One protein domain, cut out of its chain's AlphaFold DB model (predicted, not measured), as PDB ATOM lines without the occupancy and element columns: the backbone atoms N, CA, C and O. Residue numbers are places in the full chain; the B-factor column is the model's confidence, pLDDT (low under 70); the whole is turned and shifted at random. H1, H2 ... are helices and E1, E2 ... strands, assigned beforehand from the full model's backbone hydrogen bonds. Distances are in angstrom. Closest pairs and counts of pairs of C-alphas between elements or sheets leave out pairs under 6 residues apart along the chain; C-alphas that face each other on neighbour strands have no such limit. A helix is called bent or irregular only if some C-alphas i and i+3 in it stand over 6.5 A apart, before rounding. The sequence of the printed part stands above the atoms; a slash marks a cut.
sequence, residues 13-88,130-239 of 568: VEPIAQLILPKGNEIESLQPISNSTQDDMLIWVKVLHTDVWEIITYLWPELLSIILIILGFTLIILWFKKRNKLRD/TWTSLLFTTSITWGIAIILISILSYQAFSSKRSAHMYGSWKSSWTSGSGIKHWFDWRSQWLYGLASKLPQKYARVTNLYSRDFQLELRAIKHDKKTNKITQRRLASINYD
ATOM      1  N   VAL A  13      -5.706  68.758  67.530       46.69
ATOM      2  CA  VAL A  13      -6.307  67.559  68.086       46.69
ATOM      3  C   VAL A  13      -5.781  66.452  67.183       46.69
ATOM      4  O   VAL A  13      -6.138  66.410  66.005       46.69
ATOM      5  N   GLU A  14      -4.847  65.647  67.692       51.12
ATOM      6  CA  GLU A  14      -4.295  64.508  66.962       51.12
ATOM      7  C   GLU A  14      -5.447  63.740  66.296       51.12
ATOM      8  O   GLU A  14      -6.416  63.403  66.981       51.12
ATOM      9  N   PRO A  15      -5.398  63.459  64.981       54.12
ATOM     10  CA  PRO A  15      -6.474  62.763  64.268       54.12
ATOM     11  C   PRO A  15      -6.898  61.454  64.953       54.12
ATOM     12  O   PRO A  15      -8.056  61.054  64.887       54.12
ATOM     13  N   ILE A  16      -5.979  60.820  65.685       54.16
ATOM     14  CA  ILE A  16      -6.213  59.608  66.477       54.16
ATOM     15  C   ILE A  16      -7.257  59.837  67.586       54.16
ATOM     16  O   ILE A  16      -8.081  58.959  67.831       54.16
ATOM     17  N   ALA A  17      -7.315  61.024  68.196       51.00
ATOM     18  CA  ALA A  17      -8.315  61.361  69.213       51.00
ATOM     19  C   ALA A  17      -9.750  61.436  68.651       51.00
ATOM     20  O   ALA A  17     -10.716  61.393  69.412       51.00
ATOM     21  N   GLN A  18      -9.910  61.512  67.322       56.62
ATOM     22  CA  GLN A  18     -11.208  61.432  66.643       56.62
ATOM     23  C   GLN A  18     -11.609  59.999  66.275       56.62
ATOM     24  O   GLN A  18     -12.665  59.797  65.669       56.62
ATOM     25  N   LEU A  19     -10.803  58.991  66.626       66.75
ATOM     26  CA  LEU A  19     -11.159  57.596  66.417       66.75
ATOM     27  C   LEU A  19     -12.298  57.206  67.371       66.75
ATOM     28  O   LEU A  19     -12.086  56.737  68.487       66.75
ATOM     29  N   ILE A  20     -13.538  57.406  66.926       72.25
ATOM     30  CA  ILE A  20     -14.723  56.989  67.675       72.25
ATOM     31  C   ILE A  20     -14.850  55.474  67.544       72.25
ATOM     32  O   ILE A  20     -15.449  54.953  66.600       72.25
ATOM     33  N   LEU A  21     -14.283  54.752  68.504       80.62
ATOM     34  CA  LEU A  21     -14.526  53.327  68.620       80.62
ATOM     35  C   LEU A  21     -15.905  53.064  69.234       80.62
ATOM     36  O   LEU A  21     -16.306  53.742  70.186       80.62
ATOM     37  N   PRO A  22     -16.647  52.063  68.723       81.81
ATOM     38  CA  PRO A  22     -17.827  51.570  69.409       81.81
ATOM     39  C   PRO A  22     -17.477  51.183  70.845       81.81
ATOM     40  O   PRO A  22     -16.416  50.621  71.112       81.81
ATOM     41  N   LYS A  23     -18.379  51.459  71.786       81.38
ATOM     42  CA  LYS A  23     -18.178  51.063  73.180       81.38
ATOM     43  C   LYS A  23     -17.954  49.549  73.269       81.38
ATOM     44  O   LYS A  23     -18.759  48.790  72.734       81.38
ATOM     45  N   GLY A  24     -16.900  49.137  73.975       82.25
ATOM     46  CA  GLY A  24     -16.475  47.734  74.069       82.25
ATOM     47  C   GLY A  24     -15.352  47.358  73.118       82.25
ATOM     48  O   GLY A  24     -14.885  46.231  73.165       82.25
ATOM     49  N   ASN A  25     -14.909  48.284  72.276       89.50
ATOM     50  CA  ASN A  25     -13.721  48.101  71.468       89.50
ATOM     51  C   ASN A  25     -12.543  48.793  72.157       89.50
ATOM     52  O   ASN A  25     -12.556  50.013  72.324       89.50
ATOM     53  N   GLU A  26     -11.541  48.014  72.537       88.69
ATOM     54  CA  GLU A  26     -10.296  48.463  73.155       88.69
ATOM     55  C   GLU A  26      -9.177  48.393  72.110       88.69
ATOM     56  O   GLU A  26      -9.099  47.428  71.350       88.69
ATOM     57  N   ILE A  27      -8.339  49.427  72.019       90.44
ATOM     58  CA  ILE A  27      -7.162  49.409  71.140       90.44
ATOM     59  C   ILE A  27      -6.036  48.733  71.903       90.44
ATOM     60  O   ILE A  27      -5.619  49.238  72.940       90.44
ATOM     61  N   GLU A  28      -5.545  47.621  71.371       88.75
ATOM     62  CA  GLU A  28      -4.363  46.932  71.897       88.75
ATOM     63  C   GLU A  28      -3.086  47.562  71.332       88.75
ATOM     64  O   GLU A  28      -2.117  47.776  72.052       88.75
ATOM     65  N   SER A  29      -3.086  47.903  70.037       89.81
ATOM     66  CA  SER A  29      -1.952  48.572  69.396       89.81
ATOM     67  C   SER A  29      -2.334  49.306  68.116       89.81
ATOM     68  O   SER A  29      -3.358  49.025  67.482       89.81
ATOM     69  N   LEU A  30      -1.466  50.240  67.739       91.50
ATOM     70  CA  LEU A  30      -1.533  51.083  66.559       91.50
ATOM     71  C   LEU A  30      -0.170  51.033  65.870       91.50
ATOM     72  O   LEU A  30       0.832  51.388  66.483       91.50
ATOM     73  N   GLN A  31      -0.139  50.658  64.592       93.12
ATOM     74  CA  GLN A  31       1.080  50.697  63.793       93.12
ATOM     75  C   GLN A  31       0.867  51.567  62.546       93.12
ATOM     76  O   GLN A  31      -0.002  51.247  61.727       93.12
ATOM     77  N   PRO A  32       1.643  52.648  62.354       92.62
ATOM     78  CA  PRO A  32       1.633  53.369  61.089       92.62
ATOM     79  C   PRO A  32       2.193  52.487  59.970       92.62
ATOM     80  O   PRO A  32       3.132  51.718  60.182       92.62
ATOM     81  N   ILE A  33       1.621  52.611  58.773       92.56
ATOM     82  CA  ILE A  33       2.111  51.927  57.575       92.56
ATOM     83  C   ILE A  33       2.663  52.950  56.588       92.56
ATOM     84  O   ILE A  33       2.020  53.925  56.209       92.56
ATOM     85  N   SER A  34       3.904  52.727  56.185       88.44
ATOM     86  CA  SER A  34       4.638  53.596  55.277       88.44
ATOM     87  C   SER A  34       4.270  53.275  53.835       88.44
ATOM     88  O   SER A  34       4.080  52.115  53.479       88.44
ATOM     89  N   ASN A  35       4.232  54.295  52.975       86.12
ATOM     90  CA  ASN A  35       4.082  54.149  51.520       86.12
ATOM     91  C   ASN A  35       2.795  53.441  51.058       86.12
ATOM     92  O   ASN A  35       2.755  52.901  49.953       86.12
ATOM     93  N   SER A  36       1.745  53.432  51.883       86.44
ATOM     94  CA  SER A  36       0.452  52.901  51.460       86.44
ATOM     95  C   SER A  36      -0.266  53.858  50.532       86.44
ATOM     96  O   SER A  36      -0.262  55.071  50.737       86.44
ATOM     97  N   THR A  37      -0.964  53.303  49.548       87.75
ATOM     98  CA  THR A  37      -1.944  54.067  48.762       87.75
ATOM     99  C   THR A  37      -3.364  53.910  49.310       87.75
ATOM    100  O   THR A  37      -4.254  54.708  48.991       87.75
ATOM    101  N   GLN A  38      -3.591  52.891  50.145       92.50
ATOM    102  CA  GLN A  38      -4.923  52.517  50.599       92.50
ATOM    103  C   GLN A  38      -5.223  52.990  52.014       92.50
ATOM    104  O   GLN A  38      -6.296  53.564  52.201       92.50
ATOM    105  N   ASP A  39      -4.307  52.829  52.967       94.25
ATOM    106  CA  ASP A  39      -4.576  53.076  54.386       94.25
ATOM    107  C   ASP A  39      -3.349  53.655  55.076       94.25
ATOM    108  O   ASP A  39      -2.227  53.360  54.706       94.25
ATOM    109  N   ASP A  40      -3.535  54.462  56.106       93.12
ATOM    110  CA  ASP A  40      -2.422  55.143  56.771       93.12
ATOM    111  C   ASP A  40      -1.904  54.358  57.983       93.12
ATOM    112  O   ASP A  40      -0.742  54.489  58.374       93.12
ATOM    113  N   MET A  41      -2.760  53.539  58.608       94.38
ATOM    114  CA  MET A  41      -2.426  52.803  59.831       94.38
ATOM    115  C   MET A  41      -3.143  51.457  59.912       94.38
ATOM    116  O   MET A  41      -4.275  51.304  59.441       94.38
ATOM    117  N   LEU A  42      -2.512  50.510  60.600       95.25
ATOM    118  CA  LEU A  42      -3.110  49.260  61.053       95.25
ATOM    119  C   LEU A  42      -3.354  49.320  62.556       95.25
ATOM    120  O   LEU A  42      -2.541  49.861  63.304       95.25
ATOM    121  N   ILE A  43      -4.481  48.774  62.998       94.62
ATOM    122  CA  ILE A  43      -4.883  48.789  64.401       94.62
ATOM    123  C   ILE A  43      -5.367  47.415  64.849       94.62
ATOM    124  O   ILE A  43      -6.128  46.747  64.142       94.62
ATOM    125  N   TRP A  44      -4.959  47.032  66.053       94.25
ATOM    126  CA  TRP A  44      -5.390  45.816  66.725       94.25
ATOM    127  C   TRP A  44      -6.433  46.198  67.753       94.25
ATOM    128  O   TRP A  44      -6.175  46.988  68.660       94.25
ATOM    129  N   VAL A  45      -7.637  45.673  67.569       93.06
ATOM    130  CA  VAL A  45      -8.796  46.016  68.381       93.06
ATOM    131  C   VAL A  45      -9.303  44.773  69.078       93.06
ATOM    132  O   VAL A  45      -9.692  43.800  68.435       93.06
ATOM    133  N   LYS A  46      -9.379  44.836  70.397       91.12
ATOM    134  CA  LYS A  46     -10.082  43.869  71.219       91.12
ATOM    135  C   LYS A  46     -11.542  44.274  71.336       91.12
ATOM    136  O   LYS A  46     -11.892  45.296  71.915       91.12
ATOM    137  N   VAL A  47     -12.411  43.476  70.735       90.38
ATOM    138  CA  VAL A  47     -13.861  43.639  70.747       90.38
ATOM    139  C   VAL A  47     -14.442  42.772  71.853       90.38
ATOM    140  O   VAL A  47     -14.446  41.539  71.786       90.38
ATOM    141  N   LEU A  48     -14.943  43.444  72.879       87.06
ATOM    142  CA  LEU A  48     -15.613  42.838  74.012       87.06
ATOM    143  C   LEU A  48     -17.055  42.485  73.648       87.06
ATOM    144  O   LEU A  48     -17.791  43.274  73.047       87.06
ATOM    145  N   HIS A  49     -17.471  41.294  74.066       85.38
ATOM    146  CA  HIS A  49     -18.835  40.803  73.907       85.38
ATOM    147  C   HIS A  49     -19.461  40.576  75.275       85.38
ATOM    148  O   HIS A  49     -18.765  40.265  76.238       85.38
ATOM    149  N   THR A  50     -20.785  40.675  75.359       83.44
ATOM    150  CA  THR A  50     -21.522  40.107  76.492       83.44
ATOM    151  C   THR A  50     -22.028  38.726  76.110       83.44
ATOM    152  O   THR A  50     -22.530  38.534  75.000       83.44
ATOM    153  N   ASP A  51     -21.917  37.784  77.043       80.81
ATOM    154  CA  ASP A  51     -22.561  36.482  76.942       80.81
ATOM    155  C   ASP A  51     -24.065  36.633  77.267       80.81
ATOM    156  O   ASP A  51     -24.465  36.968  78.386       80.81
ATOM    157  N   VAL A  52     -24.931  36.429  76.267       84.31
ATOM    158  CA  VAL A  52     -26.393  36.523  76.432       84.31
ATOM    159  C   VAL A  52     -26.873  35.518  77.477       84.31
ATOM    160  O   VAL A  52     -27.810  35.813  78.220       84.31
ATOM    161  N   TRP A  53     -26.239  34.350  77.572       81.81
ATOM    162  CA  TRP A  53     -26.602  33.336  78.553       81.81
ATOM    163  C   TRP A  53     -26.301  33.795  79.979       81.81
ATOM    164  O   TRP A  53     -27.093  33.540  80.892       81.81
ATOM    165  N   GLU A  54     -25.203  34.529  80.173       75.81
ATOM    166  CA  GLU A  54     -24.892  35.203  81.435       75.81
ATOM    167  C   GLU A  54     -25.980  36.210  81.807       75.81
ATOM    168  O   GLU A  54     -26.446  36.193  82.946       75.81
ATOM    169  N   ILE A  55     -26.467  37.012  80.854       79.62
ATOM    170  CA  ILE A  55     -27.583  37.942  81.095       79.62
ATOM    171  C   ILE A  55     -28.872  37.187  81.444       79.62
ATOM    172  O   ILE A  55     -29.526  37.528  82.428       79.62
ATOM    173  N   ILE A  56     -29.255  36.180  80.649       82.56
ATOM    174  CA  ILE A  56     -30.484  35.397  80.858       82.56
ATOM    175  C   ILE A  56     -30.444  34.720  82.221       82.56
ATOM    176  O   ILE A  56     -31.441  34.725  82.935       82.56
ATOM    177  N   THR A  57     -29.294  34.159  82.592       77.50
ATOM    178  CA  THR A  57     -29.134  33.527  83.896       77.50
ATOM    179  C   THR A  57     -29.117  34.577  85.001       77.50
ATOM    180  O   THR A  57     -29.754  34.392  86.022       77.50
ATOM    181  N   TYR A  58     -28.464  35.722  84.833       75.69
ATOM    182  CA  TYR A  58     -28.503  36.761  85.860       75.69
ATOM    183  C   TYR A  58     -29.931  37.276  86.112       75.69
ATOM    184  O   TYR A  58     -30.321  37.465  87.261       75.69
ATOM    185  N   LEU A  59     -30.713  37.448  85.044       79.44
ATOM    186  CA  LEU A  59     -32.092  37.941  85.072       79.44
ATOM    187  C   LEU A  59     -33.140  36.815  85.099       79.44
ATOM    188  O   LEU A  59     -34.314  37.067  84.819       79.44
ATOM    189  N   TRP A  60     -32.755  35.564  85.389       82.44
ATOM    190  CA  TRP A  60     -33.698  34.440  85.344       82.44
ATOM    191  C   TRP A  60     -34.889  34.632  86.300       82.44
ATOM    192  O   TRP A  60     -36.001  34.288  85.886       82.44
ATOM    193  N   PRO A  61     -34.745  35.204  87.519       79.94
ATOM    194  CA  PRO A  61     -35.887  35.436  88.402       79.94
ATOM    195  C   PRO A  61     -36.884  36.437  87.809       79.94
ATOM    196  O   PRO A  61     -38.096  36.209  87.857       79.94
ATOM    197  N   GLU A  62     -36.397  37.526  87.215       81.06
ATOM    198  CA  GLU A  62     -37.213  38.550  86.565       81.06
ATOM    199  C   GLU A  62     -37.896  37.999  85.311       81.06
ATOM    200  O   GLU A  62     -39.105  38.168  85.140       81.06
ATOM    201  N   LEU A  63     -37.153  37.284  84.460       84.06
ATOM    202  CA  LEU A  63     -37.684  36.644  83.255       84.06
ATOM    203  C   LEU A  63     -38.751  35.603  83.604       84.06
ATOM    204  O   LEU A  63     -39.827  35.591  83.003       84.06
ATOM    205  N   LEU A  64     -38.502  34.767  84.615       84.12
ATOM    206  CA  LEU A  64     -39.466  33.779  85.088       84.12
ATOM    207  C   LEU A  64     -40.708  34.455  85.680       84.12
ATOM    208  O   LEU A  64     -41.825  34.019  85.411       84.12
ATOM    209  N   SER A  65     -40.538  35.558  86.413       83.06
ATOM    210  CA  SER A  65     -41.657  36.354  86.930       83.06
ATOM    211  C   SER A  65     -42.526  36.910  85.798       83.06
ATOM    212  O   SER A  65     -43.749  36.796  85.855       83.06
ATOM    213  N   ILE A  66     -41.921  37.441  84.730       87.88
ATOM    214  CA  ILE A  66     -42.646  37.918  83.539       87.88
ATOM    215  C   ILE A  66     -43.411  36.769  82.870       87.88
ATOM    216  O   ILE A  66     -44.597  36.911  82.569       87.88
ATOM    217  N   ILE A  67     -42.768  35.611  82.684       87.94
ATOM    218  CA  ILE A  67     -43.406  34.418  82.106       87.94
ATOM    219  C   ILE A  67     -44.606  33.980  82.952       87.94
ATOM    220  O   ILE A  67     -45.665  33.675  82.403       87.94
ATOM    221  N   LEU A  68     -44.487  33.997  84.281       86.06
ATOM    222  CA  LEU A  68     -45.580  33.656  85.193       86.06
ATOM    223  C   LEU A  68     -46.726  34.667  85.146       86.06
ATOM    224  O   LEU A  68     -47.885  34.255  85.164       86.06
ATOM    225  N   ILE A  69     -46.435  35.966  85.020       87.31
ATOM    226  CA  ILE A  69     -47.457  37.004  84.814       87.31
ATOM    227  C   ILE A  69     -48.225  36.732  83.518       87.31
ATOM    228  O   ILE A  69     -49.459  36.712  83.524       87.31
ATOM    229  N   ILE A  70     -47.514  36.462  82.419       91.81
ATOM    230  CA  ILE A  70     -48.121  36.145  81.121       91.81
ATOM    231  C   ILE A  70     -48.972  34.873  81.232       91.81
ATOM    232  O   ILE A  70     -50.121  34.850  80.785       91.81
ATOM    233  N   LEU A  71     -48.461  33.828  81.884       88.25
ATOM    234  CA  LEU A  71     -49.183  32.573  82.081       88.25
ATOM    235  C   LEU A  71     -50.431  32.772  82.958       88.25
ATOM    236  O   LEU A  71     -51.513  32.304  82.608       88.25
ATOM    237  N   GLY A  72     -50.338  33.556  84.031       87.94
ATOM    238  CA  GLY A  72     -51.482  33.946  84.853       87.94
ATOM    239  C   GLY A  72     -52.544  34.701  84.049       87.94
ATOM    240  O   GLY A  72     -53.728  34.367  84.119       87.94
ATOM    241  N   PHE A  73     -52.130  35.659  83.218       91.50
ATOM    242  CA  PHE A  73     -53.038  36.422  82.362       91.50
ATOM    243  C   PHE A  73     -53.721  35.538  81.310       91.50
ATOM    244  O   PHE A  73     -54.935  35.622  81.111       91.50
ATOM    245  N   THR A  74     -52.979  34.621  80.682       91.56
ATOM    246  CA  THR A  74     -53.553  33.663  79.725       91.56
ATOM    247  C   THR A  74     -54.564  32.728  80.392       91.56
ATOM    248  O   THR A  74     -55.639  32.510  79.831       91.56
ATOM    249  N   LEU A  75     -54.300  32.244  81.613       88.81
ATOM    250  CA  LEU A  75     -55.259  31.449  82.390       88.81
ATOM    251  C   LEU A  75     -56.536  32.238  82.698       88.81
ATOM    252  O   LEU A  75     -57.633  31.694  82.561       88.81
ATOM    253  N   ILE A  76     -56.412  33.521  83.047       89.81
ATOM    254  CA  ILE A  76     -57.556  34.414  83.272       89.81
ATOM    255  C   ILE A  76     -58.376  34.578  81.984       89.81
ATOM    256  O   ILE A  76     -59.594  34.399  82.013       89.81
ATOM    257  N   ILE A  77     -57.739  34.839  80.835       92.44
ATOM    258  CA  ILE A  77     -58.430  34.945  79.535       92.44
ATOM    259  C   ILE A  77     -59.148  33.638  79.189       92.44
ATOM    260  O   ILE A  77     -60.312  33.654  78.781       92.44
ATOM    261  N   LEU A  78     -58.471  32.496  79.338       89.12
ATOM    262  CA  LEU A  78     -59.057  31.182  79.077       89.12
ATOM    263  C   LEU A  78     -60.239  30.910  80.009       89.12
ATOM    264  O   LEU A  78     -61.258  30.374  79.565       89.12
ATOM    265  N   TRP A  79     -60.143  31.323  81.273       88.44
ATOM    266  CA  TRP A  79     -61.237  31.227  82.227       88.44
ATOM    267  C   TRP A  79     -62.419  32.117  81.840       88.44
ATOM    268  O   TRP A  79     -63.542  31.624  81.829       88.44
ATOM    269  N   PHE A  80     -62.198  33.374  81.439       89.69
ATOM    270  CA  PHE A  80     -63.267  34.258  80.956       89.69
ATOM    271  C   PHE A  80     -63.935  33.708  79.695       89.69
ATOM    272  O   PHE A  80     -65.161  33.629  79.634       89.69
ATOM    273  N   LYS A  81     -63.149  33.240  78.714       88.44
ATOM    274  CA  LYS A  81     -63.679  32.582  77.508       88.44
ATOM    275  C   LYS A  81     -64.523  31.361  77.869       88.44
ATOM    276  O   LYS A  81     -65.606  31.175  77.319       88.44
ATOM    277  N   LYS A  82     -64.054  30.539  78.810       85.19
ATOM    278  CA  LYS A  82     -64.773  29.353  79.280       85.19
ATOM    279  C   LYS A  82     -66.040  29.713  80.059       85.19
ATOM    280  O   LYS A  82     -67.070  29.088  79.839       85.19
ATOM    281  N   ARG A  83     -65.986  30.725  80.927       85.75
ATOM    282  CA  ARG A  83     -67.130  31.218  81.703       85.75
ATOM    283  C   ARG A  83     -68.214  31.788  80.797       85.75
ATOM    284  O   ARG A  83     -69.376  31.476  81.015       85.75
ATOM    285  N   ASN A  84     -67.837  32.570  79.787       85.88
ATOM    286  CA  ASN A  84     -68.786  33.127  78.825       85.88
ATOM    287  C   ASN A  84     -69.485  32.017  78.035       85.88
ATOM    288  O   ASN A  84     -70.700  32.050  77.904       85.88
ATOM    289  N   LYS A  85     -68.743  30.994  77.590       83.88
ATOM    290  CA  LYS A  85     -69.317  29.842  76.874       83.88
ATOM    291  C   LYS A  85     -70.183  28.924  77.745       83.88
ATOM    292  O   LYS A  85     -71.090  28.286  77.238       83.88
ATOM    293  N   LEU A  86     -69.890  28.821  79.042       83.88
ATOM    294  CA  LEU A  86     -70.629  27.977  79.991       83.88
ATOM    295  C   LEU A  86     -71.659  28.758  80.813       83.88
ATOM    296  O   LEU A  86     -72.166  28.233  81.807       83.88
ATOM    297  N   ARG A  87     -71.952  30.011  80.441       82.00
ATOM    298  CA  ARG A  87     -72.914  30.853  81.158       82.00
ATOM    299  C   ARG A  87     -74.310  30.227  81.152       82.00
ATOM    300  O   ARG A  87     -74.961  30.250  82.193       82.00
ATOM    301  N   ASP A  88     -74.684  29.600  80.039       83.25
ATOM    302  CA  ASP A  88     -76.048  29.125  79.783       83.25
ATOM    303  C   ASP A  88     -76.289  27.655  80.189       83.25
ATOM    304  O   ASP A  88     -77.430  27.224  80.305       83.25
ATOM    305  N   THR A 130     -66.809  29.125  88.858       85.06
ATOM    306  CA  THR A 130     -66.943  30.050  89.994       85.06
ATOM    307  C   THR A 130     -65.682  30.901  90.148       85.06
ATOM    308  O   THR A 130     -64.579  30.465  89.807       85.06
ATOM    309  N   TRP A 131     -65.830  32.107  90.705       83.31
ATOM    310  CA  TRP A 131     -64.689  32.936  91.114       83.31
ATOM    311  C   TRP A 131     -63.764  32.189  92.081       83.31
ATOM    312  O   TRP A 131     -62.551  32.315  91.982       83.31
ATOM    313  N   THR A 132     -64.317  31.323  92.937       84.81
ATOM    314  CA  THR A 132     -63.532  30.469  93.839       84.81
ATOM    315  C   THR A 132     -62.646  29.473  93.094       84.81
ATOM    316  O   THR A 132     -61.524  29.243  93.521       84.81
ATOM    317  N   SER A 133     -63.086  28.922  91.956       83.31
ATOM    318  CA  SER A 133     -62.240  28.051  91.131       83.31
ATOM    319  C   SER A 133     -61.142  28.822  90.410       83.31
ATOM    320  O   SER A 133     -60.051  28.273  90.258       83.31
ATOM    321  N   LEU A 134     -61.400  30.062  89.976       85.50
ATOM    322  CA  LEU A 134     -60.346  30.923  89.440       85.50
ATOM    323  C   LEU A 134     -59.313  31.194  90.529       85.50
ATOM    324  O   LEU A 134     -58.166  30.819  90.348       85.50
ATOM    325  N   LEU A 135     -59.748  31.723  91.675       86.75
ATOM    326  CA  LEU A 135     -58.879  32.037  92.809       86.75
ATOM    327  C   LEU A 135     -58.080  30.819  93.269       86.75
ATOM    328  O   LEU A 135     -56.878  30.919  93.448       86.75
ATOM    329  N   PHE A 136     -58.706  29.651  93.399       87.38
ATOM    330  CA  PHE A 136     -58.009  28.432  93.805       87.38
ATOM    331  C   PHE A 136     -56.949  28.001  92.782       87.38
ATOM    332  O   PHE A 136     -55.818  27.701  93.155       87.38
ATOM    333  N   THR A 137     -57.279  28.012  91.485       84.31
ATOM    334  CA  THR A 137     -56.317  27.637  90.434       84.31
ATOM    335  C   THR A 137     -55.192  28.654  90.300       84.31
ATOM    336  O   THR A 137     -54.032  28.255  90.221       84.31
ATOM    337  N   THR A 138     -55.491  29.951  90.347       85.56
ATOM    338  CA  THR A 138     -54.466  30.994  90.328       85.56
ATOM    339  C   THR A 138     -53.604  30.917  91.581       85.56
ATOM    340  O   THR A 138     -52.393  30.829  91.447       85.56
ATOM    341  N   SER A 139     -54.178  30.846  92.782       86.62
ATOM    342  CA  SER A 139     -53.409  30.811  94.033       86.62
ATOM    343  C   SER A 139     -52.520  29.577  94.147       86.62
ATOM    344  O   SER A 139     -51.396  29.703  94.613       86.62
ATOM    345  N   ILE A 140     -52.963  28.402  93.686       88.38
ATOM    346  CA  ILE A 140     -52.098  27.212  93.649       88.38
ATOM    347  C   ILE A 140     -50.959  27.400  92.653       88.38
ATOM    348  O   ILE A 140     -49.808  27.141  92.987       88.38
ATOM    349  N   THR A 141     -51.261  27.865  91.439       83.69
ATOM    350  CA  THR A 141     -50.246  28.009  90.384       83.69
ATOM    351  C   THR A 141     -49.201  29.055  90.776       83.69
ATOM    352  O   THR A 141     -48.004  28.787  90.716       83.69
ATOM    353  N   TRP A 142     -49.651  30.218  91.255       86.38
ATOM    354  CA  TRP A 142     -48.791  31.287  91.755       86.38
ATOM    355  C   TRP A 142     -48.069  30.891  93.041       86.38
ATOM    356  O   TRP A 142     -46.884  31.162  93.163       86.38
ATOM    357  N   GLY A 143     -48.738  30.208  93.971       87.56
ATOM    358  CA  GLY A 143     -48.132  29.732  95.214       87.56
ATOM    359  C   GLY A 143     -46.991  28.750  94.960       87.56
ATOM    360  O   GLY A 143     -45.893  28.951  95.471       87.56
ATOM    361  N   ILE A 144     -47.207  27.741  94.109       86.50
ATOM    362  CA  ILE A 144     -46.159  26.791  93.703       86.50
ATOM    363  C   ILE A 144     -45.008  27.529  93.012       86.50
ATOM    364  O   ILE A 144     -43.844  27.273  93.315       86.50
ATOM    365  N   ALA A 145     -45.317  28.466  92.115       84.31
ATOM    366  CA  ALA A 145     -44.301  29.213  91.388       84.31
ATOM    367  C   ALA A 145     -43.467  30.129  92.300       84.31
ATOM    368  O   ALA A 145     -42.244  30.140  92.193       84.31
ATOM    369  N   ILE A 146     -44.102  30.838  93.237       86.88
ATOM    370  CA  ILE A 146     -43.429  31.675  94.240       86.88
ATOM    371  C   ILE A 146     -42.545  30.813  95.139       86.88
ATOM    372  O   ILE A 146     -41.409  31.197  95.406       86.88
ATOM    373  N   ILE A 147     -43.026  29.647  95.584       87.69
ATOM    374  CA  ILE A 147     -42.234  28.716  96.399       87.69
ATOM    375  C   ILE A 147     -41.007  28.239  95.614       87.69
ATOM    376  O   ILE A 147     -39.896  28.321  96.129       87.69
ATOM    377  N   LEU A 148     -41.176  27.809  94.359       81.12
ATOM    378  CA  LEU A 148     -40.064  27.379  93.505       81.12
ATOM    379  C   LEU A 148     -39.056  28.509  93.265       81.12
ATOM    380  O   LEU A 148     -37.863  28.298  93.462       81.12
ATOM    381  N   ILE A 149     -39.518  29.712  92.909       82.12
ATOM    382  CA  ILE A 149     -38.655  30.890  92.728       82.12
ATOM    383  C   ILE A 149     -37.913  31.213  94.016       82.12
ATOM    384  O   ILE A 149     -36.718  31.484  93.968       82.12
ATOM    385  N   SER A 150     -38.594  31.175  95.160       82.25
ATOM    386  CA  SER A 150     -37.997  31.493  96.457       82.25
ATOM    387  C   SER A 150     -36.955  30.456  96.855       82.25
ATOM    388  O   SER A 150     -35.898  30.840  97.335       82.25
ATOM    389  N   ILE A 151     -37.200  29.163  96.611       82.12
ATOM    390  CA  ILE A 151     -36.223  28.090  96.852       82.12
ATOM    391  C   ILE A 151     -35.010  28.257  95.937       82.12
ATOM    392  O   ILE A 151     -33.885  28.235  96.422       82.12
ATOM    393  N   LEU A 152     -35.222  28.463  94.636       75.31
ATOM    394  CA  LEU A 152     -34.140  28.630  93.663       75.31
ATOM    395  C   LEU A 152     -33.333  29.911  93.923       75.31
ATOM    396  O   LEU A 152     -32.106  29.887  93.895       75.31
ATOM    397  N   SER A 153     -34.007  31.014  94.256       74.75
ATOM    398  CA  SER A 153     -33.365  32.276  94.643       74.75
ATOM    399  C   SER A 153     -32.615  32.113  95.960       74.75
ATOM    400  O   SER A 153     -31.461  32.509  96.064       74.75
ATOM    401  N   TYR A 154     -33.219  31.475  96.964       77.31
ATOM    402  CA  TYR A 154     -32.552  31.191  98.229       77.31
ATOM    403  C   TYR A 154     -31.320  30.311  98.016       77.31
ATOM    404  O   TYR A 154     -30.268  30.617  98.557       77.31
ATOM    405  N   GLN A 155     -31.385  29.266  97.194       70.00
ATOM    406  CA  GLN A 155     -30.211  28.457  96.854       70.00
ATOM    407  C   GLN A 155     -29.134  29.288  96.140       70.00
ATOM    408  O   GLN A 155     -27.956  29.172  96.474       70.00
ATOM    409  N   ALA A 156     -29.531  30.186  95.233       63.97
ATOM    410  CA  ALA A 156     -28.609  31.083  94.543       63.97
ATOM    411  C   ALA A 156     -27.945  32.115  95.483       63.97
ATOM    412  O   ALA A 156     -26.750  32.377  95.349       63.97
ATOM    413  N   PHE A 157     -28.685  32.679  96.448       65.56
ATOM    414  CA  PHE A 157     -28.236  33.787  97.309       65.56
ATOM    415  C   PHE A 157     -27.722  33.375  98.701       65.56
ATOM    416  O   PHE A 157     -26.923  34.104  99.283       65.56
ATOM    417  N   SER A 158     -28.164  32.243  99.259       62.22
ATOM    418  CA  SER A 158     -27.794  31.790 100.616       62.22
ATOM    419  C   SER A 158     -26.391  31.198 100.696       62.22
ATOM    420  O   SER A 158     -25.775  31.199 101.765       62.22
ATOM    421  N   SER A 159     -25.834  30.743  99.572       53.00
ATOM    422  CA  SER A 159     -24.404  30.485  99.539       53.00
ATOM    423  C   SER A 159     -23.694  31.840  99.661       53.00
ATOM    424  O   SER A 159     -23.858  32.723  98.822       53.00
ATOM    425  N   LYS A 160     -22.826  32.020 100.670       51.19
ATOM    426  CA  LYS A 160     -21.882  33.166 100.791       51.19
ATOM    427  C   LYS A 160     -20.882  33.265  99.611       51.19
ATOM    428  O   LYS A 160     -19.858  33.931  99.682       51.19
ATOM    429  N   ARG A 161     -21.171  32.537  98.540       48.72
ATOM    430  CA  ARG A 161     -20.411  32.216  97.348       48.72
ATOM    431  C   ARG A 161     -21.322  32.346  96.123       48.72
ATOM    432  O   ARG A 161     -21.108  31.651  95.147       48.72
ATOM    433  N   SER A 162     -22.329  33.213  96.140       47.81
ATOM    434  CA  SER A 162     -23.294  33.375  95.041       47.81
ATOM    435  C   SER A 162     -22.631  33.665  93.679       47.81
ATOM    436  O   SER A 162     -23.055  33.119  92.663       47.81
ATOM    437  N   ALA A 163     -21.500  34.381  93.653       49.56
ATOM    438  CA  ALA A 163     -20.667  34.518  92.447       49.56
ATOM    439  C   ALA A 163     -19.933  33.213  92.053       49.56
ATOM    440  O   ALA A 163     -19.780  32.901  90.872       49.56
ATOM    441  N   HIS A 164     -19.517  32.413  93.037       46.62
ATOM    442  CA  HIS A 164     -18.870  31.118  92.823       46.62
ATOM    443  C   HIS A 164     -19.852  29.999  92.480       46.62
ATOM    444  O   HIS A 164     -19.443  29.098  91.764       46.62
ATOM    445  N   MET A 165     -21.115  30.022  92.924       50.62
ATOM    446  CA  MET A 165     -22.095  29.017  92.502       50.62
ATOM    447  C   MET A 165     -22.425  29.181  91.022       50.62
ATOM    448  O   MET A 165     -22.389  28.179  90.316       50.62
ATOM    449  N   TYR A 166     -22.613  30.410  90.523       56.84
ATOM    450  CA  TYR A 166     -22.753  30.651  89.081       56.84
ATOM    451  C   TYR A 166     -21.507  30.211  88.309       56.84
ATOM    452  O   TYR A 166     -21.617  29.430  87.371       56.84
ATOM    453  N   GLY A 167     -20.318  30.639  88.749       59.19
ATOM    454  CA  GLY A 167     -19.060  30.209  88.138       59.19
ATOM    455  C   GLY A 167     -18.880  28.688  88.160       59.19
ATOM    456  O   GLY A 167     -18.460  28.120  87.162       59.19
ATOM    457  N   SER A 168     -19.258  28.023  89.258       60.38
ATOM    458  CA  SER A 168     -19.163  26.568  89.418       60.38
ATOM    459  C   SER A 168     -20.190  25.822  88.573       60.38
ATOM    460  O   SER A 168     -19.848  24.817  87.961       60.38
ATOM    461  N   TRP A 169     -21.415  26.345  88.479       63.72
ATOM    462  CA  TRP A 169     -22.481  25.776  87.671       63.72
ATOM    463  C   TRP A 169     -22.133  25.967  86.198       63.72
ATOM    464  O   TRP A 169     -21.970  24.982  85.498       63.72
ATOM    465  N   LYS A 170     -21.826  27.187  85.737       62.66
ATOM    466  CA  LYS A 170     -21.292  27.407  84.384       62.66
ATOM    467  C   LYS A 170     -20.110  26.474  84.118       62.66
ATOM    468  O   LYS A 170     -20.176  25.721  83.159       62.66
ATOM    469  N   SER A 171     -19.127  26.394  85.020       63.28
ATOM    470  CA  SER A 171     -17.971  25.506  84.840       63.28
ATOM    471  C   SER A 171     -18.324  24.020  84.752       63.28
ATOM    472  O   SER A 171     -17.656  23.302  84.017       63.28
ATOM    473  N   SER A 172     -19.362  23.544  85.451       67.19
ATOM    474  CA  SER A 172     -19.766  22.136  85.407       67.19
ATOM    475  C   SER A 172     -20.499  21.779  84.116       67.19
ATOM    476  O   SER A 172     -20.467  20.625  83.706       67.19
ATOM    477  N   TRP A 173     -21.163  22.749  83.481       62.78
ATOM    478  CA  TRP A 173     -21.808  22.566  82.177       62.78
ATOM    479  C   TRP A 173     -20.844  22.840  81.015       62.78
ATOM    480  O   TRP A 173     -20.915  22.171  79.987       62.78
ATOM    481  N   THR A 174     -19.915  23.788  81.172       60.59
ATOM    482  CA  THR A 174     -18.927  24.157  80.146       60.59
ATOM    483  C   THR A 174     -17.664  23.301  80.178       60.59
ATOM    484  O   THR A 174     -16.829  23.445  79.292       60.59
ATOM    485  N   SER A 175     -17.490  22.424  81.173       61.25
ATOM    486  CA  SER A 175     -16.373  21.467  81.214       61.25
ATOM    487  C   SER A 175     -16.471  20.394  80.123       61.25
ATOM    488  O   SER A 175     -15.460  19.787  79.776       61.25
ATOM    489  N   GLY A 176     -17.657  20.178  79.543       61.44
ATOM    490  CA  GLY A 176     -17.834  19.376  78.334       61.44
ATOM    491  C   GLY A 176     -17.584  20.210  77.075       61.44
ATOM    492  O   GLY A 176     -18.366  21.115  76.773       61.44
ATOM    493  N   SER A 177     -16.543  19.876  76.305       59.09
ATOM    494  CA  SER A 177     -16.128  20.600  75.087       59.09
ATOM    495  C   SER A 177     -17.250  20.794  74.056       59.09
ATOM    496  O   SER A 177     -17.291  21.819  73.385       59.09
ATOM    497  N   GLY A 178     -18.210  19.867  73.968       60.62
ATOM    498  CA  GLY A 178     -19.339  19.970  73.035       60.62
ATOM    499  C   GLY A 178     -20.454  20.936  73.455       60.62
ATOM    500  O   GLY A 178     -21.219  21.391  72.607       60.62
ATOM    501  N   ILE A 179     -20.561  21.264  74.745       67.56
ATOM    502  CA  ILE A 179     -21.688  22.036  75.290       67.56
ATOM    503  C   ILE A 179     -21.330  23.524  75.440       67.56
ATOM    504  O   ILE A 179     -22.221  24.372  75.417       67.56
ATOM    505  N   LYS A 180     -20.038  23.879  75.513       66.31
ATOM    506  CA  LYS A 180     -19.588  25.278  75.663       66.31
ATOM    507  C   LYS A 180     -20.203  26.206  74.602       66.31
ATOM    508  O   LYS A 180     -20.727  27.261  74.946       66.31
ATOM    509  N   HIS A 181     -20.235  25.780  73.338       67.69
ATOM    510  CA  HIS A 181     -20.791  26.579  72.238       67.69
ATOM    511  C   HIS A 181     -22.309  26.801  72.322       67.69
ATOM    512  O   HIS A 181     -22.823  27.738  71.720       67.69
ATOM    513  N   TRP A 182     -23.040  25.965  73.068       70.56
ATOM    514  CA  TRP A 182     -24.489  26.118  73.233       70.56
ATOM    515  C   TRP A 182     -24.840  27.265  74.175       70.56
ATOM    516  O   TRP A 182     -25.951  27.784  74.096       70.56
ATOM    517  N   PHE A 183     -23.907  27.649  75.047       69.19
ATOM    518  CA  PHE A 183     -24.115  28.652  76.084       69.19
ATOM    519  C   PHE A 183     -23.304  29.930  75.876       69.19
ATOM    520  O   PHE A 183     -23.536  30.883  76.599       69.19
ATOM    521  N   ASP A 184     -22.383  29.981  74.911       69.06
ATOM    522  CA  ASP A 184     -21.608  31.190  74.610       69.06
ATOM    523  C   ASP A 184     -22.284  31.999  73.495       69.06
ATOM    524  O   ASP A 184     -21.897  31.984  72.324       69.06
ATOM    525  N   TRP A 185     -23.378  32.670  73.854       82.81
ATOM    526  CA  TRP A 185     -24.141  33.495  72.921       82.81
ATOM    527  C   TRP A 185     -23.573  34.909  72.922       82.81
ATOM    528  O   TRP A 185     -24.012  35.779  73.669       82.81
ATOM    529  N   ARG A 186     -22.569  35.147  72.082       82.94
ATOM    530  CA  ARG A 186     -21.872  36.437  72.017       82.94
ATOM    531  C   ARG A 186     -22.743  37.503  71.362       82.94
ATOM    532  O   ARG A 186     -23.261  37.308  70.263       82.94
ATOM    533  N   SER A 187     -22.882  38.655  72.015       85.62
ATOM    534  CA  SER A 187     -23.600  39.792  71.438       85.62
ATOM    535  C   SER A 187     -22.940  41.129  71.764       85.62
ATOM    536  O   SER A 187     -23.068  41.664  72.867       85.62
ATOM    537  N   GLN A 188     -22.302  41.721  70.752       83.19
ATOM    538  CA  GLN A 188     -21.790  43.093  70.808       83.19
ATOM    539  C   GLN A 188     -22.927  44.121  70.937       83.19
ATOM    540  O   GLN A 188     -22.786  45.152  71.593       83.19
ATOM    541  N   TRP A 189     -24.090  43.839  70.340       85.75
ATOM    542  CA  TRP A 189     -25.258  44.714  70.451       85.75
ATOM    543  C   TRP A 189     -25.790  44.768  71.887       85.75
ATOM    544  O   TRP A 189     -26.034  45.859  72.410       85.75
ATOM    545  N   LEU A 190     -25.916  43.608  72.547       82.81
ATOM    546  CA  LEU A 190     -26.294  43.571  73.959       82.81
ATOM    547  C   LEU A 190     -25.232  44.207  74.835       82.81
ATOM    548  O   LEU A 190     -25.613  44.898  75.769       82.81
ATOM    549  N   TYR A 191     -23.944  44.055  74.523       81.00
ATOM    550  CA  TYR A 191     -22.895  44.783  75.228       81.00
ATOM    551  C   TYR A 191     -23.120  46.306  75.147       81.00
ATOM    552  O   TYR A 191     -23.161  47.006  76.163       81.00
ATOM    553  N   GLY A 192     -23.386  46.823  73.943       80.69
ATOM    554  CA  GLY A 192     -23.714  48.231  73.722       80.69
ATOM    555  C   GLY A 192     -24.943  48.705  74.509       80.69
ATOM    556  O   GLY A 192     -24.919  49.801  75.069       80.69
ATOM    557  N   LEU A 193     -25.997  47.886  74.603       83.62
ATOM    558  CA  LEU A 193     -27.183  48.183  75.415       83.62
ATOM    559  C   LEU A 193     -26.920  48.091  76.917       83.62
ATOM    560  O   LEU A 193     -27.270  49.009  77.656       83.62
ATOM    561  N   ALA A 194     -26.307  46.995  77.358       78.19
ATOM    562  CA  ALA A 194     -26.000  46.716  78.750       78.19
ATOM    563  C   ALA A 194     -25.168  47.863  79.305       78.19
ATOM    564  O   ALA A 194     -25.523  48.450  80.317       78.19
ATOM    565  N   SER A 195     -24.145  48.290  78.573       75.44
ATOM    566  CA  SER A 195     -23.268  49.377  78.981       75.44
ATOM    567  C   SER A 195     -23.954  50.751  79.134       75.44
ATOM    568  O   SER A 195     -23.331  51.675  79.658       75.44
ATOM    569  N   LYS A 196     -25.204  50.919  78.673       82.50
ATOM    570  CA  LYS A 196     -26.038  52.114  78.909       82.50
ATOM    571  C   LYS A 196     -26.935  51.983  80.143       82.50
ATOM    572  O   LYS A 196     -27.575  52.959  80.529       82.50
ATOM    573  N   LEU A 197     -27.030  50.795  80.739       78.69
ATOM    574  CA  LEU A 197     -27.829  50.576  81.935       78.69
ATOM    575  C   LEU A 197     -27.249  51.365  83.122       78.69
ATOM    576  O   LEU A 197     -26.034  51.550  83.216       78.69
ATOM    577  N   PRO A 198     -28.103  51.811  84.063       78.75
ATOM    578  CA  PRO A 198     -27.655  52.459  85.289       78.75
ATOM    579  C   PRO A 198     -26.618  51.624  86.047       78.75
ATOM    580  O   PRO A 198     -26.700  50.396  86.060       78.75
ATOM    581  N   GLN A 199     -25.714  52.283  86.776       72.12
ATOM    582  CA  GLN A 199     -24.579  51.648  87.461       72.12
ATOM    583  C   GLN A 199     -24.971  50.526  88.442       72.12
ATOM    584  O   GLN A 199     -24.191  49.608  88.677       72.12
ATOM    585  N   LYS A 200     -26.207  50.521  88.964       72.19
ATOM    586  CA  LYS A 200     -26.734  49.398  89.765       72.19
ATOM    587  C   LYS A 200     -26.748  48.060  89.006       72.19
ATOM    588  O   LYS A 200     -26.671  47.009  89.631       72.19
ATOM    589  N   TYR A 201     -26.793  48.105  87.673       67.25
ATOM    590  CA  TYR A 201     -26.662  46.960  86.772       67.25
ATOM    591  C   TYR A 201     -25.259  46.833  86.168       67.25
ATOM    592  O   TYR A 201     -25.045  45.947  85.350       67.25
ATOM    593  N   ALA A 202     -24.281  47.652  86.579       63.19
ATOM    594  CA  ALA A 202     -22.913  47.599  86.052       63.19
ATOM    595  C   ALA A 202     -22.249  46.232  86.269       63.19
ATOM    596  O   ALA A 202     -21.368  45.829  85.521       63.19
ATOM    597  N   ARG A 203     -22.701  45.459  87.265       65.62
ATOM    598  CA  ARG A 203     -22.260  44.067  87.412       65.62
ATOM    599  C   ARG A 203     -22.640  43.209  86.209       65.62
ATOM    600  O   ARG A 203     -21.826  42.395  85.816       65.62
ATOM    601  N   VAL A 204     -23.815  43.432  85.617       62.66
ATOM    602  CA  VAL A 204     -24.270  42.753  84.391       62.66
ATOM    603  C   VAL A 204     -23.485  43.237  83.180       62.66
ATOM    604  O   VAL A 204     -23.178  42.460  82.292       62.66
ATOM    605  N   THR A 205     -23.112  44.516  83.146       57.03
ATOM    606  CA  THR A 205     -22.297  45.067  82.051       57.03
ATOM    607  C   THR A 205     -20.847  44.608  82.118       57.03
ATOM    608  O   THR A 205     -20.182  44.564  81.094       57.03
ATOM    609  N   ASN A 206     -20.378  44.255  83.319       61.59
ATOM    610  CA  ASN A 206     -19.059  43.680  83.568       61.59
ATOM    611  C   ASN A 206     -19.034  42.148  83.424       61.59
ATOM    612  O   ASN A 206     -17.978  41.542  83.610       61.59
ATOM    613  N   LEU A 207     -20.168  41.520  83.088       63.56
ATOM    614  CA  LEU A 207     -20.230  40.150  82.573       63.56
ATOM    615  C   LEU A 207     -19.785  40.177  81.107       63.56
ATOM    616  O   LEU A 207     -20.564  40.001  80.170       63.56
ATOM    617  N   TYR A 208     -18.521  40.529  80.902       65.75
ATOM    618  CA  TYR A 208     -17.876  40.307  79.623       65.75
ATOM    619  C   TYR A 208     -17.832  38.798  79.408       65.75
ATOM    620  O   TYR A 208     -17.440  38.064  80.324       65.75
ATOM    621  N   SER A 209     -18.201  38.337  78.208       66.94
ATOM    622  CA  SER A 209     -17.784  36.995  77.819       66.94
ATOM    623  C   SER A 209     -16.275  36.956  78.001       66.94
ATOM    624  O   SER A 209     -15.559  37.883  77.612       66.94
ATOM    625  N   ARG A 210     -15.800  35.922  78.694       69.69
ATOM    626  CA  ARG A 210     -14.362  35.754  78.898       69.69
ATOM    627  C   ARG A 210     -13.659  35.593  77.554       69.69
ATOM    628  O   ARG A 210     -12.507  35.984  77.438       69.69
ATOM    629  N   ASP A 211     -14.380  35.118  76.546       74.12
ATOM    630  CA  ASP A 211     -13.922  35.079  75.173       74.12
ATOM    631  C   ASP A 211     -14.174  36.452  74.526       74.12
ATOM    632  O   ASP A 211     -15.287  36.986  74.546       74.12
ATOM    633  N   PHE A 212     -13.141  37.025  73.921       84.88
ATOM    634  CA  PHE A 212     -13.234  38.283  73.185       84.88
ATOM    635  C   PHE A 212     -12.885  38.056  71.720       84.88
ATOM    636  O   PHE A 212     -12.326  37.032  71.336       84.88
ATOM    637  N   GLN A 213     -13.261  38.996  70.864       90.69
ATOM    638  CA  GLN A 213     -12.891  38.939  69.459       90.69
ATOM    639  C   GLN A 213     -11.746  39.911  69.225       90.69
ATOM    640  O   GLN A 213     -11.856  41.087  69.546       90.69
ATOM    641  N   LEU A 214     -10.646  39.430  68.669       91.75
ATOM    642  CA  LEU A 214      -9.573  40.284  68.190       91.75
ATOM    643  C   LEU A 214      -9.863  40.637  66.737       91.75
ATOM    644  O   LEU A 214     -10.221  39.775  65.933       91.75
ATOM    645  N   GLU A 215      -9.739  41.908  66.395       94.81
ATOM    646  CA  GLU A 215      -9.914  42.410  65.042       94.81
ATOM    647  C   GLU A 215      -8.677  43.184  64.608       94.81
ATOM    648  O   GLU A 215      -8.222  44.094  65.299       94.81
ATOM    649  N   LEU A 216      -8.184  42.863  63.417       95.88
ATOM    650  CA  LEU A 216      -7.249  43.714  62.701       95.88
ATOM    651  C   LEU A 216      -8.065  44.659  61.823       95.88
ATOM    652  O   LEU A 216      -8.909  44.219  61.031       95.88
ATOM    653  N   ARG A 217      -7.831  45.961  61.946       96.38
ATOM    654  CA  ARG A 217      -8.511  46.976  61.140       96.38
ATOM    655  C   ARG A 217      -7.489  47.910  60.503       96.38
ATOM    656  O   ARG A 217      -6.431  48.147  61.069       96.38
ATOM    657  N   ALA A 218      -7.830  48.453  59.343       95.94
ATOM    658  CA  ALA A 218      -7.071  49.519  58.713       95.94
ATOM    659  C   ALA A 218      -7.809  50.848  58.872       95.94
ATOM    660  O   ALA A 218      -9.048  50.886  58.885       95.94
ATOM    661  N   ILE A 219      -7.039  51.919  59.020       94.75
ATOM    662  CA  ILE A 219      -7.526  53.289  59.112       94.75
ATOM    663  C   ILE A 219      -6.995  54.070  57.919       94.75
ATOM    664  O   ILE A 219      -5.792  54.083  57.678       94.75
ATOM    665  N   LYS A 220      -7.887  54.793  57.244       94.31
ATOM    666  CA  LYS A 220      -7.547  55.768  56.210       94.31
ATOM    667  C   LYS A 220      -8.083  57.143  56.592       94.31
ATOM    668  O   LYS A 220      -9.283  57.297  56.842       94.31
ATOM    669  N   HIS A 221      -7.210  58.139  56.598       92.25
ATOM    670  CA  HIS A 221      -7.522  59.550  56.767       92.25
ATOM    671  C   HIS A 221      -7.629  60.225  55.399       92.25
ATOM    672  O   HIS A 221      -6.647  60.449  54.692       92.25
ATOM    673  N   ASP A 222      -8.849  60.588  55.011       91.62
ATOM    674  CA  ASP A 222      -9.047  61.407  53.822       91.62
ATOM    675  C   ASP A 222      -8.738  62.871  54.153       91.62
ATOM    676  O   ASP A 222      -9.573  63.597  54.694       91.62
ATOM    677  N   LYS A 223      -7.534  63.314  53.775       88.56
ATOM    678  CA  LYS A 223      -7.059  64.690  53.981       88.56
ATOM    679  C   LYS A 223      -7.987  65.753  53.382       88.56
ATOM    680  O   LYS A 223      -8.020  66.867  53.895       88.56
ATOM    681  N   LYS A 224      -8.736  65.446  52.312       92.62
ATOM    682  CA  LYS A 224      -9.632  66.423  51.666       92.62
ATOM    683  C   LYS A 224     -10.911  66.642  52.459       92.62
ATOM    684  O   LYS A 224     -11.375  67.772  52.560       92.62
ATOM    685  N   THR A 225     -11.496  65.574  52.993       91.19
ATOM    686  CA  THR A 225     -12.758  65.650  53.744       91.19
ATOM    687  C   THR A 225     -12.546  65.699  55.256       91.19
ATOM    688  O   THR A 225     -13.510  65.882  56.000       91.19
ATOM    689  N   ASN A 226     -11.297  65.540  55.702       86.00
ATOM    690  CA  ASN A 226     -10.899  65.333  57.089       86.00
ATOM    691  C   ASN A 226     -11.688  64.200  57.771       86.00
ATOM    692  O   ASN A 226     -11.957  64.249  58.969       86.00
ATOM    693  N   LYS A 227     -12.117  63.193  56.998       88.88
ATOM    694  CA  LYS A 227     -12.851  62.038  57.518       88.88
ATOM    695  C   LYS A 227     -11.908  60.870  57.721       88.88
ATOM    696  O   LYS A 227     -11.109  60.534  56.848       88.88
ATOM    697  N   ILE A 228     -12.058  60.220  58.866       89.81
ATOM    698  CA  ILE A 228     -11.388  58.965  59.170       89.81
ATOM    699  C   ILE A 228     -12.338  57.833  58.795       89.81
ATOM    700  O   ILE A 228     -13.483  57.787  59.244       89.81
ATOM    701  N   THR A 229     -11.863  56.931  57.949       92.38
ATOM    702  CA  THR A 229     -12.571  55.706  57.583       92.38
ATOM    703  C   THR A 229     -11.833  54.514  58.162       92.38
ATOM    704  O   THR A 229     -10.605  54.479  58.188       92.38
ATOM    705  N   GLN A 230     -12.596  53.551  58.661       93.31
ATOM    706  CA  GLN A 230     -12.073  52.340  59.271       93.31
ATOM    707  C   GLN A 230     -12.676  51.144  58.549       93.31
ATOM    708  O   GLN A 230     -13.893  51.084  58.359       93.31
ATOM    709  N   ARG A 231     -11.843  50.174  58.181       94.75
ATOM    710  CA  ARG A 231     -12.296  48.906  57.603       94.75
ATOM    711  C   ARG A 231     -11.718  47.738  58.373       94.75
ATOM    712  O   ARG A 231     -10.554  47.748  58.766       94.75
ATOM    713  N   ARG A 232     -12.539  46.719  58.593       96.19
ATOM    714  CA  ARG A 232     -12.091  45.478  59.219       96.19
ATOM    715  C   ARG A 232     -11.382  44.619  58.181       96.19
ATOM    716  O   ARG A 232     -11.952  44.354  57.128       96.19
ATOM    717  N   LEU A 233     -10.163  44.203  58.503       96.62
ATOM    718  CA  LEU A 233      -9.324  43.374  57.646       96.62
ATOM    719  C   LEU A 233      -9.461  41.893  57.987       96.62
ATOM    720  O   LEU A 233      -9.705  41.074  57.109       96.62
ATOM    721  N   ALA A 234      -9.334  41.565  59.272       96.25
ATOM    722  CA  ALA A 234      -9.423  40.205  59.784       96.25
ATOM    723  C   ALA A 234     -10.062  40.208  61.175       96.25
ATOM    724  O   ALA A 234     -10.074  41.229  61.869       96.25
ATOM    725  N   SER A 235     -10.615  39.068  61.582       94.69
ATOM    726  CA  SER A 235     -11.174  38.904  62.920       94.69
ATOM    727  C   SER A 235     -11.077  37.468  63.400       94.69
ATOM    728  O   SER A 235     -11.449  36.561  62.656       94.69
ATOM    729  N   ILE A 236     -10.666  37.280  64.650       90.88
ATOM    730  CA  ILE A 236     -10.516  35.973  65.287       90.88
ATOM    731  C   ILE A 236     -11.208  35.996  66.642       90.88
ATOM    732  O   ILE A 236     -11.138  36.969  67.389       90.88
ATOM    733  N   ASN A 237     -11.890  34.902  66.955       87.25
ATOM    734  CA  ASN A 237     -12.433  34.660  68.280       87.25
ATOM    735  C   ASN A 237     -11.315  34.129  69.176       87.25
ATOM    736  O   ASN A 237     -10.834  33.024  68.950       87.25
ATOM    737  N   TYR A 238     -10.927  34.906  70.180       83.19
ATOM    738  CA  TYR A 238      -9.888  34.543  71.130       83.19
ATOM    739  C   TYR A 238     -10.516  34.024  72.423       83.19
ATOM    740  O   TYR A 238     -11.304  34.713  73.075       83.19
ATOM    741  N   ASP A 239     -10.174  32.789  72.780       78.44
ATOM    742  CA  ASP A 239     -10.573  32.156  74.034       78.44
ATOM    743  C   ASP A 239      -9.371  32.152  74.985       78.44
ATOM    744  O   ASP A 239      -8.472  31.311  74.847       78.44
TER     745      ASP A 239
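AT A GLANCE: This is residues 13 to 88 and 130 to 239 of the 568 residues of an uncharacterized protein of Planctomycetes bacterium (UniProt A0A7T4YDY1). At one end of this domain is a twisted four-stranded sheet, and at the other end two long helices, H3 and H4, lie side by side and run opposite ways as an arm that makes much of the length. Between them is a loose group of short helices, H2, H6, H7 and H8, with H5 making a corner with H4 at the arm's base; H1 only grazes the sheet. The printed part has 186 residues, with eight named helices and four named strands in the order H1, E1, E2, H2, H3, H4, H5, H6, H7, H8, E3, E4. The sheet's order is E1, E2, E3, E4, antiparallel throughout, and the class is mixed, helices and strands. The whole is extended, with a radius of gyration of the C-alphas of 25.3 A and spans of 87 by 42 by 33 A.

HOW THE PARTS SIT: Begin at the sheet, with edge strand E1, residues 25 to 32, beside E2, residues 41 to 47, as an antiparallel hairpin; look for N 28 and O 44, 2.9 A apart. E2 is the antiparallel neighbour of E3, residues 212 to 222, where N 43 and O 217 are 2.8 A apart. E3 forms a hairpin with edge strand E4, residues 227 to 238, where N 214 and O 236 are 2.8 A apart. E1 bends by 65 degrees at residue 28 and E4 by 59 degrees at residue 234. H1, residues 15 to 18, only grazes the sheet. Move outward to H7, residues 188 to 194, not on the sheet; its closest C-alpha pair with E2 is Val 47 and Gln 188, 7.9 A. H7 and H8, residues 199 to 205, touch as a helical hairpin, at a shallow tilt of 23 degrees, with the C-alphas of Ala 194 and Thr 205 closest at 5.2 A. H2, residues 52 to 58, is close to H8 but not clearly touching, with the C-alphas of Ile 55 and Val 204 closest at 6.7 A. Farther out, H3, residues 60 to 85, and H4, residues 131 to 158, touch at a shallow tilt of 8 degrees, opposite ways, with the C-alphas of Pro 61 and Ile 149 closest at 6.9 A. H5, residues 162 to 174, is about perpendicular to H4, at 88 degrees, and near H2. H5, with residues 173 to 174 alone, and H6, residues 180 to 183, only just touch, only at the corner, with 3 pairs of C-alphas within 8 A; the closest are Thr 174 and Lys 180, 4.7 A. Every O i to N i+4 pair is within hydrogen-bond range in H2, H3, H4, H5 and H7; H8 has 1 of 3, beside 3 of 4 O i to N i+3 pairs, and H1 and H6 are too short for an i+4 pair.

IN THESE COORDINATES: Find C-alpha 25 at (-13.721, 48.101, 71.468), where E1 begins; it is 19.3 A long and E2 is 18.3 A. E3 measures 30.4 A and E4 30.8 A, ending at C-alpha 238, (-9.888, 34.543, 71.130). H3 is 36.9 A long; H4 starts at C-alpha 131, (-64.689, 32.936, 91.114), and runs 38.1 A. H5 is 18.1 A long. H8 is irregular, with C-alphas 200 and 203 7.3 A apart.

THE WHOLE: The C-alphas of Asn 35 and Asp 88 are the two farthest apart, at 88.6 A. Residues 89 to 129 are not printed, and C-alphas 88 and 130 are 13.7 A apart across the cut. Of the links that are printed whole, none is long. Residues 158 to 163, of which 158 belongs to H4 and 162 to 163 to H5, stand free. Mean pLDDT of the printed part is 79.8; 45 residues are under 70, among them 13 to 19, 156 to 181 and 201 to 210.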